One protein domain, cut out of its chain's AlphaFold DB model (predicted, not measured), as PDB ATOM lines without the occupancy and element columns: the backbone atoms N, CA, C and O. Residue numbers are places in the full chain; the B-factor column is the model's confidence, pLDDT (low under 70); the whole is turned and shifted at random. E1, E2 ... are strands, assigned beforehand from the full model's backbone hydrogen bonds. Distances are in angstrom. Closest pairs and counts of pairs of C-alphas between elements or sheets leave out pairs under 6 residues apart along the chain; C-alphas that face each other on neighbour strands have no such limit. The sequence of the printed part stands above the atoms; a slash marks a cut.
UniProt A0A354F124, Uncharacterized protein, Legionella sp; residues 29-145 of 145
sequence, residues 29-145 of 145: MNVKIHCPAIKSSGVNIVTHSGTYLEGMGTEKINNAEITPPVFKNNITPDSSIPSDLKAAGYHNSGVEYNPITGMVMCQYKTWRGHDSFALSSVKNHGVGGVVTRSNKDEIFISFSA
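What this domain is: This is residues 29 to 145 of the 145 residues of an uncharacterized protein of Legionella sp (UniProt A0A354F124). The domain is an elongated sandwich of two antiparallel sheets, E3 E1 E9 E8 and E5 E6 E7, which are only partly face to face with their strands at 14 degrees. The small pair E2 and E4 packs beside E7, and the long links, residues 35 to 52 and 73 to 90, lie toward the end away from Met 29 and Ala 145. The printed part has 117 residues with no named helix and nine named strands, E1 to E9 along the chain; the class is all strand, though only 50 residues are in named elements. It is compact, with a radius of gyration of the C-alphas of 14.1 A, and spans 44 by 27 by 23 A.

Where its parts are: E1, residues 29 to 34, begins with C-alpha 29 at (21.517, -57.316, -32.770) and is 16.4 A long. E2 is residues 53 to 56, E3 residues 58 to 61 and E4 residues 70 to 72, with lengths of 10.8 A, 10.3 A and 6.5 A. E5, residues 91 to 98, is the longest strand by residues and measures 21.5 A from C-alpha 91 at (3.942, -38.124, -45.869). E6, residues 103 to 109, is 19.6 A long, E7, residues 117 to 122, 16.8 A, and E8, residues 130 to 134, 11.1 A. E9, residues 138 to 144, is 20.1 A long and ends with C-alpha 144 at (25.681, -54.668, -28.534).

How they stand to each other: In the sheet E3 E1 E9 E8, N 32 and O 60 join E1 and E3 within hydrogen-bond range at 2.8 A. E1 and E9 have N 31 and O 141 at 2.8 A, and the hairpin E8 and E9 has N 132 and O 140 at 2.9 A. E5, E6 and E7 form a meander, each strand the antiparallel neighbour of the one before, with N 93 and O 107 at 2.8 A and N 106 and O 119 at 2.8 A. Across the sandwich, the closest C-alphas of E5 and E9 are those of Val 95 and Glu 138, 6.6 A apart; E6 and E9 are near each other. E2 and E4 are antiparallel, with N 55 and O 71 at 2.9 A. The closest C-alphas of E4 and E7 are those of Phe 71 and Ser 121, 4.7 A apart. E2 runs on into E3 at 44 degrees across a break of 1 residue.

The domain as a whole: The two C-alphas farthest apart are those of Gly 113 and Ala 145, 44.7 A. The printed part has no cut. The links E1 to E2 and E4 to E5 are long, with 18 residues each. The mean pLDDT of the printed part is 87.5; residues 40 to 43, 74 to 75, 124 to 125 and 145 are under 70.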
ATOM      1  N   MET A  29      22.923 -57.272 -32.374       87.75
ATOM      2  CA  MET A  29      21.517 -57.316 -32.770       87.75
ATOM      3  C   MET A  29      21.215 -56.146 -33.698       87.75
ATOM      4  O   MET A  29      21.362 -54.987 -33.313       87.75
ATOM      5  N   ASN A  30      20.775 -56.448 -34.917       90.50
ATOM      6  CA  ASN A  30      20.394 -55.437 -35.896       90.50
ATOM      7  C   ASN A  30      18.875 -55.325 -35.945       90.50
ATOM      8  O   ASN A  30      18.190 -56.263 -36.356       90.50
ATOM      9  N   VAL A  31      18.359 -54.169 -35.550       91.38
ATOM     10  CA  VAL A  31      16.933 -53.864 -35.545       91.38
ATOM     11  C   VAL A  31      16.632 -52.906 -36.688       91.38
ATOM     12  O   VAL A  31      17.249 -51.852 -36.815       91.38
ATOM     13  N   LYS A  32      15.674 -53.274 -37.533       92.94
ATOM     14  CA  LYS A  32      15.102 -52.426 -38.577       92.94
ATOM     15  C   LYS A  32      13.692 -52.046 -38.154       92.94
ATOM     16  O   LYS A  32      12.863 -52.934 -37.965       92.94
ATOM     17  N   ILE A  33      13.411 -50.753 -38.075       92.25
ATOM     18  CA  ILE A  33      12.079 -50.229 -37.772       92.25
ATOM     19  C   ILE A  33      11.593 -49.414 -38.961       92.25
ATOM     20  O   ILE A  33      12.323 -48.586 -39.496       92.25
ATOM     21  N   HIS A  34      10.359 -49.672 -39.373       93.12
ATOM     22  CA  HIS A  34       9.686 -48.984 -40.466       93.12
ATOM     23  C   HIS A  34       8.492 -48.223 -39.897       93.12
ATOM     24  O   HIS A  34       7.658 -48.807 -39.196       93.12
ATOM     25  N   CYS A  35       8.420 -46.933 -40.199       93.31
ATOM     26  CA  CYS A  35       7.333 -46.069 -39.781       93.31
ATOM     27  C   CYS A  35       6.010 -46.469 -40.456       93.31
ATOM     28  O   CYS A  35       6.020 -46.941 -41.600       93.31
ATOM     29  N   PRO A  36       4.860 -46.244 -39.797       93.94
ATOM     30  CA  PRO A  36       3.560 -46.365 -40.445       93.94
ATOM     31  C   PRO A  36       3.479 -45.452 -41.676       93.94
ATOM     32  O   PRO A  36       4.036 -44.351 -41.688       93.94
ATOM     33  N   ALA A  37       2.775 -45.889 -42.713       91.31
ATOM     34  CA  ALA A  37       2.610 -45.125 -43.942       91.31
ATOM     35  C   ALA A  37       1.319 -44.290 -43.926       91.31
ATOM     36  O   ALA A  37       0.324 -44.659 -43.307       91.31
ATOM     37  N   ILE A  38       1.295 -43.202 -44.695       88.69
ATOM     38  CA  ILE A  38       0.051 -42.511 -45.055       88.69
ATOM     39  C   ILE A  38      -0.480 -43.139 -46.353       88.69
ATOM     40  O   ILE A  38       0.027 -42.863 -47.441       88.69
ATOM     41  N   LYS A  39      -1.459 -44.048 -46.258       80.44
ATOM     42  CA  LYS A  39      -2.086 -44.733 -47.409       80.44
ATOM     43  C   LYS A  39      -3.596 -44.863 -47.207       80.44
ATOM     44  O   LYS A  39      -4.100 -44.626 -46.122       80.44
ATOM     45  N   SER A  40      -4.310 -45.245 -48.268       62.31
ATOM     46  CA  SER A  40      -5.766 -45.468 -48.240       62.31
ATOM     47  C   SER A  40      -6.174 -46.906 -47.905       62.31
ATOM     48  O   SER A  40      -7.351 -47.152 -47.677       62.31
ATOM     49  N   SER A  41      -5.246 -47.869 -47.933       57.53
ATOM     50  CA  SER A  41      -5.524 -49.278 -47.616       57.53
ATOM     51  C   SER A  41      -4.256 -50.052 -47.221       57.53
ATOM     52  O   SER A  41      -3.165 -49.791 -47.741       57.53
ATOM     53  N   GLY A  42      -4.394 -50.969 -46.258       64.69
ATOM     54  CA  GLY A  42      -3.297 -51.746 -45.672       64.69
ATOM     55  C   GLY A  42      -3.292 -51.723 -44.140       64.69
ATOM     56  O   GLY A  42      -4.027 -50.967 -43.518       64.69
ATOM     57  N   VAL A  43      -2.451 -52.562 -43.535       60.44
ATOM     58  CA  VAL A  43      -2.366 -52.716 -42.069       60.44
ATOM     59  C   VAL A  43      -1.414 -51.713 -41.404       60.44
ATOM     60  O   VAL A  43      -1.556 -51.421 -40.227       60.44
ATOM     61  N   ASN A  44      -0.492 -51.120 -42.165       74.00
ATOM     62  CA  ASN A  44       0.530 -50.201 -41.653       74.00
ATOM     63  C   ASN A  44       0.182 -48.744 -41.979       74.00
ATOM     64  O   ASN A  44       0.956 -48.057 -42.647       74.00
ATOM     65  N   ILE A  45      -1.027 -48.318 -41.607       83.00
ATOM     66  CA  ILE A  45      -1.565 -46.992 -41.934       83.00
ATOM     67  C   ILE A  45      -1.710 -46.142 -40.681       83.00
ATOM     68  O   ILE A  45      -2.175 -46.633 -39.654       83.00
ATOM     69  N   VAL A  46      -1.350 -44.862 -40.786       88.44
ATOM     70  CA  VAL A  46      -1.731 -43.870 -39.777       88.44
ATOM     71  C   VAL A  46      -3.221 -43.562 -39.884       88.44
ATOM     72  O   VAL A  46      -3.700 -43.117 -40.926       88.44
ATOM     73  N   THR A  47      -3.930 -43.760 -38.785       87.12
ATOM     74  CA  THR A  47      -5.358 -43.501 -38.632       87.12
ATOM     75  C   THR A  47      -5.565 -42.326 -37.684       87.12
ATOM     76  O   THR A  47      -4.887 -42.222 -36.663       87.12
ATOM     77  N   HIS A  48      -6.510 -41.452 -38.025       86.00
ATOM     78  CA  HIS A  48      -6.945 -40.334 -37.195       86.00
ATOM     79  C   HIS A  48      -8.306 -40.654 -36.563       86.00
ATOM     80  O   HIS A  48      -9.328 -40.642 -37.249       86.00
ATOM     81  N   SER A  49      -8.333 -40.887 -35.251       82.75
ATOM     82  CA  SER A  49      -9.540 -41.294 -34.506       82.75
ATOM     83  C   SER A  49     -10.234 -40.130 -33.787       82.75
ATOM     84  O   SER A  49     -10.983 -40.328 -32.834       82.75
ATOM     85  N   GLY A  50      -9.967 -38.893 -34.208       78.19
ATOM     86  CA  GLY A  50     -10.513 -37.683 -33.590       78.19
ATOM     87  C   GLY A  50      -9.634 -37.194 -32.446       78.19
ATOM     88  O   GLY A  50      -9.105 -36.095 -32.517       78.19
ATOM     89  N   THR A  51      -9.431 -38.023 -31.420       81.12
ATOM     90  CA  THR A  51      -8.665 -37.639 -30.219       81.12
ATOM     91  C   THR A  51      -7.206 -38.081 -30.238       81.12
ATOM     92  O   THR A  51      -6.420 -37.641 -29.402       81.12
ATOM     93  N   TYR A  52      -6.820 -38.941 -31.177       86.38
ATOM     94  CA  TYR A  52      -5.449 -39.416 -31.318       86.38
ATOM     95  C   TYR A  52      -5.153 -39.854 -32.755       86.38
ATOM     96  O   TYR A  52      -6.055 -40.122 -33.557       86.38
ATOM     97  N   LEU A  53      -3.860 -39.936 -33.049       91.19
ATOM     98  CA  LEU A  53      -3.289 -40.520 -34.252       91.19
ATOM     99  C   LEU A  53      -2.509 -41.771 -33.860       91.19
ATOM    100  O   LEU A  53      -1.685 -41.738 -32.943       91.19
ATOM    101  N   GLU A  54      -2.729 -42.867 -34.575       92.38
ATOM    102  CA  GLU A  54      -1.944 -44.085 -34.387       92.38
ATOM    103  C   GLU A  54      -1.691 -44.813 -35.698       92.38
ATOM    104  O   GLU A  54      -2.436 -44.659 -36.657       92.38
ATOM    105  N   GLY A  55      -0.654 -45.639 -35.743       91.69
ATOM    106  CA  GLY A  55      -0.417 -46.527 -36.871       91.69
ATOM    107  C   GLY A  55       0.496 -47.686 -36.507       91.69
ATOM    108  O   GLY A  55       1.335 -47.575 -35.611       91.69
ATOM    109  N   MET A  56       0.345 -48.802 -37.217       91.06
ATOM    110  CA  MET A  56       1.268 -49.929 -37.089       91.06
ATOM    111  C   MET A  56       2.485 -49.709 -37.987       91.06
ATOM    112  O   MET A  56       2.361 -49.434 -39.181       91.06
ATOM    113  N   GLY A  57       3.672 -49.782 -37.393       90.25
ATOM    114  CA  GLY A  57       4.929 -49.884 -38.122       90.25
ATOM    115  C   GLY A  57       5.336 -51.343 -38.302       90.25
ATOM    116  O   GLY A  57       4.592 -52.258 -37.968       90.25
ATOM    117  N   THR A  58       6.557 -51.581 -38.772       90.50
ATOM    118  CA  THR A  58       7.141 -52.936 -38.763       90.50
ATOM    119  C   THR A  58       8.467 -52.932 -38.026       90.50
ATOM    120  O   THR A  58       9.197 -51.942 -38.057       90.50
ATOM    121  N   GLU A  59       8.773 -54.036 -37.354       89.38
ATOM    122  CA  GLU A  59      10.055 -54.256 -36.691       89.38
ATOM    123  C   GLU A  59      10.626 -55.598 -37.128       89.38
ATOM    124  O   GLU A  59       9.944 -56.627 -37.083       89.38
ATOM    125  N   LYS A  60      11.896 -55.581 -37.534       89.94
ATOM    126  CA  LYS A  60      12.658 -56.788 -37.836       89.94
ATOM    127  C   LYS A  60      13.927 -56.821 -37.007       89.94
ATOM    128  O   LYS A  60      14.712 -55.879 -37.073       89.94
ATOM    129  N   ILE A  61      14.156 -57.915 -36.292       88.88
ATOM    130  CA  ILE A  61      15.402 -58.170 -35.563       88.88
ATOM    131  C   ILE A  61      16.153 -59.255 -36.322       88.88
ATOM    132  O   ILE A  61      15.630 -60.348 -36.517       88.88
ATOM    133  N   ASN A  62      17.360 -58.950 -36.802       87.69
ATOM    134  CA  ASN A  62      18.160 -59.862 -37.626       87.69
ATOM    135  C   ASN A  62      17.347 -60.465 -38.796       87.69
ATOM    136  O   ASN A  62      17.445 -61.651 -39.094       87.69
ATOM    137  N   ASN A  63      16.522 -59.631 -39.441       80.12
ATOM    138  CA  ASN A  63      15.573 -59.965 -40.516       80.12
ATOM    139  C   ASN A  63      14.357 -60.838 -40.145       80.12
ATOM    140  O   ASN A  63      13.507 -61.036 -41.013       80.12
ATOM    141  N   ALA A  64      14.207 -61.282 -38.896       83.12
ATOM    142  CA  ALA A  64      12.978 -61.915 -38.419       83.12
ATOM    143  C   ALA A  64      11.955 -60.847 -38.009       83.12
ATOM    144  O   ALA A  64      12.278 -59.932 -37.253       83.12
ATOM    145  N   GLU A  65      10.728 -60.943 -38.523       78.44
ATOM    146  CA  GLU A  65       9.617 -60.089 -38.097       78.44
ATOM    147  C   GLU A  65       9.120 -60.553 -36.726       78.44
ATOM    148  O   GLU A  65       8.870 -61.742 -36.533       78.44
ATOM    149  N   ILE A  66       9.044 -59.631 -35.765       79.44
ATOM    150  CA  ILE A  66       8.758 -59.974 -34.365       79.44
ATOM    151  C   ILE A  66       7.329 -59.580 -34.013       79.44
ATOM    152  O   ILE A  66       6.444 -60.414 -33.847       79.44
ATOM    153  N   THR A  67       7.098 -58.282 -33.862       78.75
ATOM    154  CA  THR A  67       5.814 -57.721 -33.461       78.75
ATOM    155  C   THR A  67       5.745 -56.297 -34.003       78.75
ATOM    156  O   THR A  67       6.632 -55.494 -33.694       78.75
ATOM    157  N   PRO A  68       4.731 -55.965 -34.817       80.88
ATOM    158  CA  PRO A  68       4.533 -54.613 -35.323       80.88
ATOM    159  C   PRO A  68       4.477 -53.591 -34.174       80.88
ATOM    160  O   PRO A  68       3.597 -53.692 -33.317       80.88
ATOM    161  N   PRO A  69       5.402 -52.614 -34.098       82.25
ATOM    162  CA  PRO A  69       5.274 -51.521 -33.144       82.25
ATOM    163  C   PRO A  69       4.011 -50.719 -33.435       82.25
ATOM    164  O   PRO A  69       3.783 -50.296 -34.571       82.25
ATOM    165  N   VAL A  70       3.236 -50.442 -32.392       89.19
ATOM    166  CA  VAL A  70       2.192 -49.423 -32.458       89.19
ATOM    167  C   VAL A  70       2.841 -48.077 -32.165       89.19
ATOM    168  O   VAL A  70       3.470 -47.891 -31.119       89.19
ATOM    169  N   PHE A  71       2.714 -47.160 -33.116       91.06
ATOM    170  CA  PHE A  71       3.121 -45.771 -32.983       91.06
ATOM    171  C   PHE A  71       1.899 -44.931 -32.647       91.06
ATOM    172  O   PHE A  71       0.887 -45.033 -33.339       91.06
ATOM    173  N   LYS A  72       1.996 -44.092 -31.617       91.75
ATOM    174  CA  LYS A  72       0.920 -43.183 -31.207       91.75
ATOM    175  C   LYS A  72       1.453 -41.776 -30.995       91.75
ATOM    176  O   LYS A  72       2.621 -41.598 -30.634       91.75
ATOM    177  N   ASN A  73       0.616 -40.776 -31.236       87.12
ATOM    178  CA  ASN A  73       0.909 -39.432 -30.764       87.12
ATOM    179  C   ASN A  73       0.606 -39.318 -29.261       87.12
ATOM    180  O   ASN A  73      -0.299 -39.961 -28.737       87.12
ATOM    181  N   ASN A  74       1.371 -38.471 -28.573       69.75
ATOM    182  CA  ASN A  74       1.144 -38.163 -27.154       69.75
ATOM    183  C   ASN A  74       0.321 -36.878 -26.963       69.75
ATOM    184  O   ASN A  74       0.103 -36.445 -25.837       69.75
ATOM    185  N   ILE A  75      -0.095 -36.242 -28.062       68.88
ATOM    186  CA  ILE A  75      -0.799 -34.958 -28.079       68.88
ATOM    187  C   ILE A  75      -2.112 -35.166 -28.824       68.88
ATOM    188  O   ILE A  75      -2.132 -35.856 -29.838       68.88
ATOM    189  N   THR A  76      -3.199 -34.572 -28.336       73.19
ATOM    190  CA  THR A  76      -4.481 -34.604 -29.054       73.19
ATOM    191  C   THR A  76      -4.304 -33.863 -30.384       73.19
ATOM    192  O   THR A  76      -3.855 -32.716 -30.345       73.19
ATOM    193  N   PRO A  77      -4.604 -34.475 -31.546       70.19
ATOM    194  CA  PRO A  77      -4.653 -33.748 -32.805       70.19
ATOM    195  C   PRO A  77      -5.673 -32.625 -32.642       70.19
ATOM    196  O   PRO A  77      -6.819 -32.881 -32.268       70.19
ATOM    197  N   ASP A  78      -5.258 -31.383 -32.845       73.94
ATOM    198  CA  ASP A  78      -6.213 -30.290 -32.891       73.94
ATOM    199  C   ASP A  78      -6.927 -30.276 -34.253       73.94
ATOM    200  O   ASP A  78      -6.666 -31.090 -35.144       73.94
ATOM    201  N   SER A  79      -7.851 -29.336 -34.432       74.56
ATOM    202  CA  SER A  79      -8.606 -29.197 -35.678       74.56
ATOM    203  C   SER A  79      -7.746 -28.873 -36.909       74.56
ATOM    204  O   SER A  79      -8.287 -28.829 -38.012       74.56
ATOM    205  N   SER A  80      -6.442 -28.607 -36.754       84.00
ATOM    206  CA  SER A  80      -5.549 -28.324 -37.880       84.00
ATOM    207  C   SER A  80      -5.153 -29.591 -38.645       84.00
ATOM    208  O   SER A  80      -4.836 -29.493 -39.833       84.00
ATOM    209  N   ILE A  81      -5.225 -30.771 -38.011       89.81
ATOM    210  CA  ILE A  81      -4.901 -32.057 -38.636       89.81
ATOM    211  C   ILE A  81      -6.200 -32.734 -39.108       89.81
ATOM    212  O   ILE A  81      -7.024 -33.145 -38.294       89.81
ATOM    213  N   PRO A  82      -6.417 -32.882 -40.423       89.19
ATOM    214  CA  PRO A  82      -7.628 -33.491 -40.959       89.19
ATOM    215  C   PRO A  82      -7.624 -35.012 -40.781       89.19
ATOM    216  O   PRO A  82      -6.581 -35.664 -40.809       89.19
ATOM    217  N   SER A  83      -8.817 -35.604 -40.700       88.00
ATOM    218  CA  SER A  83      -8.967 -37.054 -40.553       88.00
ATOM    219  C   SER A  83      -8.479 -37.846 -41.772       88.00
ATOM    220  O   SER A  83      -7.948 -38.946 -41.624       88.00
ATOM    221  N   ASP A  84      -8.631 -37.295 -42.981       90.00
ATOM    222  CA  ASP A  84      -8.100 -37.891 -44.211       90.00
ATOM    223  C   ASP A  84      -6.686 -37.368 -44.504       90.00
ATOM    224  O   ASP A  84      -6.459 -36.465 -45.316       90.00
ATOM    225  N   LEU A  85      -5.711 -37.969 -43.823       91.06
ATOM    226  CA  LEU A  85      -4.294 -37.616 -43.930       91.06
ATOM    227  C   LEU A  85      -3.751 -37.781 -45.357       91.06
ATOM    228  O   LEU A  85      -2.879 -37.023 -45.790       91.06
ATOM    229  N   LYS A  86      -4.271 -38.756 -46.115       91.31
ATOM    230  CA  LYS A  86      -3.851 -38.993 -47.499       91.31
ATOM    231  C   LYS A  86      -4.364 -37.880 -48.403       91.31
ATOM    232  O   LYS A  86      -3.578 -37.322 -49.169       91.31
ATOM    233  N   ALA A  87      -5.650 -37.540 -48.317       90.56
ATOM    234  CA  ALA A  87      -6.208 -36.422 -49.070       90.56
ATOM    235  C   ALA A  87      -5.538 -35.101 -48.681       90.56
ATOM    236  O   ALA A  87      -5.334 -34.244 -49.535       90.56
ATOM    237  N   ALA A  88      -5.107 -34.954 -47.432       91.06
ATOM    238  CA  ALA A  88      -4.348 -33.799 -46.974       91.06
ATOM    239  C   ALA A  88      -2.866 -33.804 -47.389       91.06
ATOM    240  O   ALA A  88      -2.164 -32.833 -47.124       91.06
ATOM    241  N   GLY A  89      -2.378 -34.835 -48.088       92.56
ATOM    242  CA  GLY A  89      -1.024 -34.874 -48.651       92.56
ATOM    243  C   GLY A  89       0.085 -35.148 -47.632       92.56
ATOM    244  O   GLY A  89       1.249 -34.820 -47.893       92.56
ATOM    245  N   TYR A  90      -0.255 -35.733 -46.482       94.19
ATOM    246  CA  TYR A  90       0.749 -36.108 -45.497       94.19
ATOM    247  C   TYR A  90       1.661 -37.216 -46.010       94.19
ATOM    248  O   TYR A  90       1.254 -38.134 -46.722       94.19
ATOM    249  N   HIS A  91       2.917 -37.128 -45.605       93.50
ATOM    250  CA  HIS A  91       3.942 -38.124 -45.869       93.50
ATOM    251  C   HIS A  91       4.977 -38.094 -44.748       93.50
ATOM    252  O   HIS A  91       5.141 -37.080 -44.064       93.50
ATOM    253  N   ASN A  92       5.699 -39.200 -44.584       94.56
ATOM    254  CA  ASN A  92       6.800 -39.274 -43.635       94.56
ATOM    255  C   ASN A  92       7.904 -38.304 -44.058       94.56
ATOM    256  O   ASN A  92       8.372 -38.336 -45.203       94.56
ATOM    257  N   SER A  93       8.323 -37.450 -43.132       94.88
ATOM    258  CA  SER A  93       9.388 -36.471 -43.328       94.88
ATOM    259  C   SER A  93      10.697 -36.859 -42.663       94.88
ATOM    260  O   SER A  93      11.731 -36.302 -43.024       94.88
ATOM    261  N   GLY A  94      10.661 -37.791 -41.714       95.50
ATOM    262  CA  GLY A  94      11.830 -38.183 -40.948       95.50
ATOM    263  C   GLY A  94      11.516 -39.268 -39.932       95.50
ATOM    264  O   GLY A  94      10.361 -39.493 -39.561       95.50
ATOM    265  N   VAL A  95      12.580 -39.913 -39.474       95.94
ATOM    266  CA  VAL A  95      12.559 -40.861 -38.368       95.94
ATOM    267  C   VAL A  95      13.735 -40.561 -37.452       95.94
ATOM    268  O   VAL A  95      14.854 -40.325 -37.909       95.94
ATOM    269  N   GLU A  96      13.476 -40.581 -36.156       95.50
ATOM    270  CA  GLU A  96      14.471 -40.347 -35.121       95.50
ATOM    271  C   GLU A  96      14.427 -41.469 -34.096       95.50
ATOM    272  O   GLU A  96      13.398 -42.113 -33.885       95.50
ATOM    273  N   TYR A  97      15.562 -41.698 -33.446       95.44
ATOM    274  CA  TYR A  97      15.685 -42.663 -32.369       95.44
ATOM    275  C   TYR A  97      16.416 -42.025 -31.194       95.44
ATOM    276  O   TYR A  97      17.486 -41.437 -31.355       95.44
ATOM    277  N   ASN A  98      15.825 -42.154 -30.010       94.25
ATOM    278  CA  ASN A  98      16.405 -41.700 -28.760       94.25
ATOM    279  C   ASN A  98      17.048 -42.898 -28.037       94.25
ATOM    280  O   ASN A  98      16.320 -43.738 -27.502       94.25
ATOM    281  N   PRO A  99      18.390 -42.976 -27.963       92.12
ATOM    282  CA  PRO A  99      19.079 -44.101 -27.337       92.12
ATOM    283  C   PRO A  99      18.931 -44.152 -25.816       92.12
ATOM    284  O   PRO A  99      19.210 -45.195 -25.235       92.12
ATOM    285  N   ILE A 100      18.507 -43.062 -25.171       92.75
ATOM    286  CA  ILE A 100      18.307 -42.995 -23.718       92.75
ATOM    287  C   ILE A 100      16.973 -43.644 -23.344       92.75
ATOM    288  O   ILE A 100      16.898 -44.394 -22.377       92.75
ATOM    289  N   THR A 101      15.920 -43.365 -24.112       91.31
ATOM    290  CA  THR A 101      14.560 -43.850 -23.818       91.31
ATOM    291  C   THR A 101      14.155 -45.067 -24.644       91.31
ATOM    292  O   THR A 101      13.129 -45.682 -24.366       91.31
ATOM    293  N   GLY A 102      14.918 -45.403 -25.684       91.19
ATOM    294  CA  GLY A 102      14.555 -46.424 -26.663       91.19
ATOM    295  C   GLY A 102      13.344 -46.057 -27.520       91.19
ATOM    296  O   GLY A 102      12.675 -46.934 -28.069       91.19
ATOM    297  N   MET A 103      13.025 -44.763 -27.605       93.75
ATOM    298  CA  MET A 103      11.891 -44.256 -28.368       93.75
ATOM    299  C   MET A 103      12.273 -44.070 -29.833       93.75
ATOM    300  O   MET A 103      13.264 -43.408 -30.136       93.75
ATOM    301  N   VAL A 104      11.444 -44.591 -30.738       94.31
ATOM    302  CA  VAL A 104      11.480 -44.236 -32.161       94.31
ATOM    303  C   VAL A 104      10.344 -43.274 -32.454       94.31
ATOM    304  O   VAL A 104       9.208 -43.519 -32.051       94.31
ATOM    305  N   MET A 105      10.651 -42.191 -33.161       95.44
ATOM    306  CA  MET A 105       9.706 -41.147 -33.529       95.44
ATOM    307  C   MET A 105       9.647 -41.002 -35.048       95.44
ATOM    308  O   MET A 105      10.659 -40.754 -35.693       95.44
ATOM    309  N   CYS A 106       8.452 -41.138 -35.609       95.56
ATOM    310  CA  CYS A 106       8.149 -40.952 -37.021       95.56
ATOM    311  C   CYS A 106       7.460 -39.602 -37.205       95.56
ATOM    312  O   CYS A 106       6.427 -39.347 -36.586       95.56
ATOM    313  N   GLN A 107       8.030 -38.742 -38.042       95.44
ATOM    314  CA  GLN A 107       7.540 -37.388 -38.284       95.44
ATOM    315  C   GLN A 107       6.777 -37.331 -39.604       95.44
ATOM    316  O   GLN A 107       7.195 -37.930 -40.599       95.44
ATOM    317  N   TYR A 108       5.682 -36.582 -39.619       94.88
ATOM    318  CA  TYR A 108       4.794 -36.436 -40.761       94.88
ATOM    319  C   TYR A 108       4.517 -34.965 -41.015       94.88
ATOM    320  O   TYR A 108       4.203 -34.206 -40.098       94.88
ATOM    321  N   LYS A 109       4.583 -34.579 -42.287       94.81
ATOM    322  CA  LYS A 109       4.270 -33.220 -42.727       94.81
ATOM    323  C   LYS A 109       3.447 -33.239 -43.997       94.81
ATOM    324  O   LYS A 109       3.418 -34.232 -44.726       94.81
ATOM    325  N   THR A 110       2.839 -32.103 -44.292       94.56
ATOM    326  CA  THR A 110       2.190 -31.837 -45.569       94.56
ATOM    327  C   THR A 110       2.635 -30.487 -46.116       94.56
ATOM    328  O   THR A 110       3.092 -29.614 -45.385       94.56
ATOM    329  N   TRP A 111       2.503 -30.316 -47.426       91.00
ATOM    330  CA  TRP A 111       2.680 -29.037 -48.110       91.00
ATOM    331  C   TRP A 111       1.376 -28.222 -48.181       91.00
ATOM    332  O   TRP A 111       1.379 -27.116 -48.711       91.00
ATOM    333  N   ARG A 112       0.257 -28.754 -47.665       91.44
ATOM    334  CA  ARG A 112      -1.088 -28.159 -47.776       91.44
ATOM    335  C   ARG A 112      -1.481 -27.219 -46.628       91.44
ATOM    336  O   ARG A 112      -2.658 -26.923 -46.476       91.44
ATOM    337  N   GLY A 113      -0.515 -26.745 -45.838       87.12
ATOM    338  CA  GLY A 113      -0.757 -25.752 -44.781       87.12
ATOM    339  C   GLY A 113      -1.429 -26.293 -43.514       87.12
ATOM    340  O   GLY A 113      -1.956 -25.502 -42.742       87.12
ATOM    341  N   HIS A 114      -1.415 -27.612 -43.307       90.88
ATOM    342  CA  HIS A 114      -1.788 -28.233 -42.034       90.88
ATOM    343  C   HIS A 114      -0.554 -28.454 -41.155       90.88
ATOM    344  O   HIS A 114       0.566 -28.574 -41.673       90.88
ATOM    345  N   ASP A 115      -0.764 -28.586 -39.848       91.75
ATOM    346  CA  ASP A 115       0.328 -28.773 -38.901       91.75
ATOM    347  C   ASP A 115       1.022 -30.124 -39.080       91.75
ATOM    348  O   ASP A 115       0.440 -31.133 -39.491       91.75
ATOM    349  N   SER A 116       2.318 -30.142 -38.779       92.81
ATOM    350  CA  SER A 116       3.088 -31.384 -38.745       92.81
ATOM    351  C   SER A 116       2.796 -32.143 -37.456       92.81
ATOM    352  O   SER A 116       2.535 -31.545 -36.416       92.81
ATOM    353  N   PHE A 117       2.896 -33.466 -37.505       92.81
ATOM    354  CA  PHE A 117       2.732 -34.303 -36.322       92.81
ATOM    355  C   PHE A 117       3.808 -35.379 -36.255       92.81
ATOM    356  O   PHE A 117       4.477 -35.690 -37.241       92.81
ATOM    357  N   ALA A 118       3.960 -35.968 -35.075       94.00
ATOM    358  CA  ALA A 118       4.855 -37.087 -34.857       94.00
ATOM    359  C   ALA A 118       4.137 -38.216 -34.120       94.00
ATOM    360  O   ALA A 118       3.316 -37.980 -33.232       94.00
ATOM    361  N   LEU A 119       4.474 -39.447 -34.489       94.81
ATOM    362  CA  LEU A 119       4.060 -40.649 -33.782       94.81
ATOM    363  C   LEU A 119       5.288 -41.293 -33.163       94.81
ATOM    364  O   LEU A 119       6.332 -41.385 -33.805       94.81
ATOM    365  N   SER A 120       5.158 -41.776 -31.936       94.38
ATOM    366  CA  SER A 120       6.253 -42.405 -31.211       94.38
ATOM    367  C   SER A 120       5.892 -43.817 -30.767       94.38
ATOM    368  O   SER A 120       4.725 -44.134 -30.543       94.38
ATOM    369  N   SER A 121       6.903 -44.672 -30.661       92.19
ATOM    370  CA  SER A 121       6.797 -45.994 -30.054       92.19
ATOM    371  C   SER A 121       8.001 -46.196 -29.138       92.19
ATOM    372  O   SER A 121       9.141 -45.972 -29.552       92.19
ATOM    373  N   VAL A 122       7.753 -46.577 -27.883       84.50
ATOM    374  CA  VAL A 122       8.802 -46.884 -26.900       84.50
ATOM    375  C   VAL A 122       9.045 -48.386 -26.906       84.50
ATOM    376  O   VAL A 122       8.104 -49.177 -26.824       84.50
ATOM    377  N   LYS A 123      10.311 -48.790 -26.998       75.25
ATOM    378  CA  LYS A 123      10.711 -50.198 -26.977       75.25
ATOM    379  C   LYS A 123      11.326 -50.544 -25.623       75.25
ATOM    380  O   LYS A 123      12.378 -50.021 -25.275       75.25
ATOM    381  N   ASN A 124      10.723 -51.497 -24.905       64.94
ATOM    382  CA  ASN A 124      11.179 -51.942 -23.575       64.94
ATOM    383  C   ASN A 124      12.626 -52.480 -23.546       64.94
ATOM    384  O   ASN A 124      13.247 -52.504 -22.492       64.94
ATOM    385  N   HIS A 125      13.173 -52.884 -24.696       66.88
ATOM    386  CA  HIS A 125      14.556 -53.361 -24.854       66.88
ATOM    387  C   HIS A 125      15.340 -52.527 -25.881       66.88
ATOM    388  O   HIS A 125      16.306 -53.001 -26.469       66.88
ATOM    389  N   GLY A 126      14.885 -51.302 -26.146       74.69
ATOM    390  CA  GLY A 126      15.420 -50.450 -27.201       74.69
ATOM    391  C   GLY A 126      16.440 -49.420 -26.737       74.69
ATOM    392  O   GLY A 126      16.669 -48.491 -27.486       74.69
ATOM    393  N   VAL A 127      17.017 -49.514 -25.537       89.38
ATOM    394  CA  VAL A 127      17.974 -48.517 -25.005       89.38
ATOM    395  C   VAL A 127      19.409 -48.859 -25.427       89.38
ATOM    396  O   VAL A 127      19.763 -50.028 -25.559       89.38
ATOM    397  N   GLY A 128      20.254 -47.846 -25.630       88.44
ATOM    398  CA  GLY A 128      21.700 -48.014 -25.837       88.44
ATOM    399  C   GLY A 128      22.136 -48.417 -27.251       88.44
ATOM    400  O   GLY A 128      23.328 -48.572 -27.504       88.44
ATOM    401  N   GLY A 129      21.199 -48.569 -28.188       90.50
ATOM    402  CA  GLY A 129      21.516 -48.828 -29.592       90.50
ATOM    403  C   GLY A 129      22.170 -47.639 -30.303       90.50
ATOM    404  O   GLY A 129      22.033 -46.491 -29.883       90.50
ATOM    405  N   VAL A 130      22.838 -47.912 -31.423       93.19
ATOM    406  CA  VAL A 130      23.451 -46.911 -32.308       93.19
ATOM    407  C   VAL A 130      22.771 -46.958 -33.671       93.19
ATOM    408  O   VAL A 130      22.630 -48.030 -34.259       93.19
ATOM    409  N   VAL A 131      22.361 -45.800 -34.193       95.06
ATOM    410  CA  VAL A 131      21.795 -45.702 -35.546       95.06
ATOM    411  C   VAL A 131      22.895 -45.979 -36.569       95.06
ATOM    412  O   VAL A 131      23.885 -45.256 -36.625       95.06
ATOM    413  N   THR A 132      22.727 -47.018 -37.384       95.25
ATOM    414  CA  THR A 132      23.704 -47.402 -38.418       95.25
ATOM    415  C   THR A 132      23.357 -46.834 -39.786       95.25
ATOM    416  O   THR A 132      24.244 -46.525 -40.576       95.25
ATOM    417  N   ARG A 133      22.060 -46.693 -40.078       94.19
ATOM    418  CA  ARG A 133      21.534 -46.008 -41.263       94.19
ATOM    419  C   ARG A 133      20.076 -45.610 -41.038       94.19
ATOM    420  O   ARG A 133      19.359 -46.272 -40.287       94.19
ATOM    421  N   SER A 134      19.619 -44.574 -41.725       95.56
ATOM    422  CA  SER A 134      18.221 -44.141 -41.703       95.56
ATOM    423  C   SER A 134      17.818 -43.485 -43.021       95.56
ATOM    424  O   SER A 134      18.656 -43.020 -43.795       95.56
ATOM    425  N   ASN A 135      16.516 -43.465 -43.283       95.31
ATOM    426  CA  ASN A 135      15.871 -42.605 -44.269       95.31
ATOM    427  C   ASN A 135      14.526 -42.127 -43.698       95.31
ATOM    428  O   ASN A 135      14.205 -42.413 -42.553       95.31
ATOM    429  N   LYS A 136      13.718 -41.407 -44.478       94.75
ATOM    430  CA  LYS A 136      12.449 -40.845 -43.987       94.75
ATOM    431  C   LYS A 136      11.415 -41.882 -43.505       94.75
ATOM    432  O   LYS A 136      10.535 -41.521 -42.733       94.75
ATOM    433  N   ASP A 137      11.494 -43.130 -43.968       93.94
ATOM    434  CA  ASP A 137      10.504 -44.182 -43.701       93.94
ATOM    435  C   ASP A 137      11.027 -45.260 -42.737       93.94
ATOM    436  O   ASP A 137      10.233 -45.993 -42.147       93.94
ATOM    437  N   GLU A 138      12.346 -45.383 -42.565       94.06
ATOM    438  CA  GLU A 138      12.948 -46.450 -41.769       94.06
ATOM    439  C   GLU A 138      14.263 -46.078 -41.091       94.06
ATOM    440  O   GLU A 138      15.061 -45.279 -41.585       94.06
ATOM    441  N   ILE A 139      14.514 -46.745 -39.968       95.31
ATOM    442  CA  ILE A 139      15.729 -46.611 -39.174       95.31
ATOM    443  C   ILE A 139      16.317 -47.983 -38.861       95.31
ATOM    444  O   ILE A 139      15.597 -48.953 -38.613       95.31
ATOM    445  N   PHE A 140      17.642 -48.059 -38.891       95.00
ATOM    446  CA  PHE A 140      18.404 -49.249 -38.548       95.00
ATOM    447  C   PHE A 140      19.254 -48.947 -37.330       95.00
ATOM    448  O   PHE A 140      20.025 -47.987 -37.320       95.00
ATOM    449  N   ILE A 141      19.098 -49.777 -36.308       94.19
ATOM    450  CA  ILE A 141      19.719 -49.604 -35.004       94.19
ATOM    451  C   ILE A 141      20.490 -50.882 -34.691       94.19
ATOM    452  O   ILE A 141      19.958 -51.986 -34.803       94.19
ATOM    453  N   SER A 142      21.752 -50.728 -34.319       93.00
ATOM    454  CA  SER A 142      22.599 -51.817 -33.854       93.00
ATOM    455  C   SER A 142      22.706 -51.770 -32.338       93.00
ATOM    456  O   SER A 142      23.063 -50.733 -31.784       93.00
ATOM    457  N   PHE A 143      22.475 -52.903 -31.684       90.06
ATOM    458  CA  PHE A 143      22.682 -53.085 -30.252       90.06
ATOM    459  C   PHE A 143      23.820 -54.073 -30.020       90.06
ATOM    460  O   PHE A 143      23.896 -55.113 -30.681       90.06
ATOM    461  N   SER A 144      24.688 -53.742 -29.073       84.69
ATOM    462  CA  SER A 144      25.681 -54.668 -28.534       84.69
ATOM    463  C   SER A 144      25.018 -55.445 -27.398       84.69
ATOM    464  O   SER A 144      24.512 -54.817 -26.469       84.69
ATOM    465  N   ALA A 145      24.963 -56.773 -27.505       63.97
ATOM    466  CA  ALA A 145      24.552 -57.641 -26.400       63.97
ATOM    467  C   ALA A 145      25.688 -57.844 -25.392       63.97
ATOM    468  O   ALA A 145      26.856 -57.926 -25.843       63.97
TER     469      ALA A 145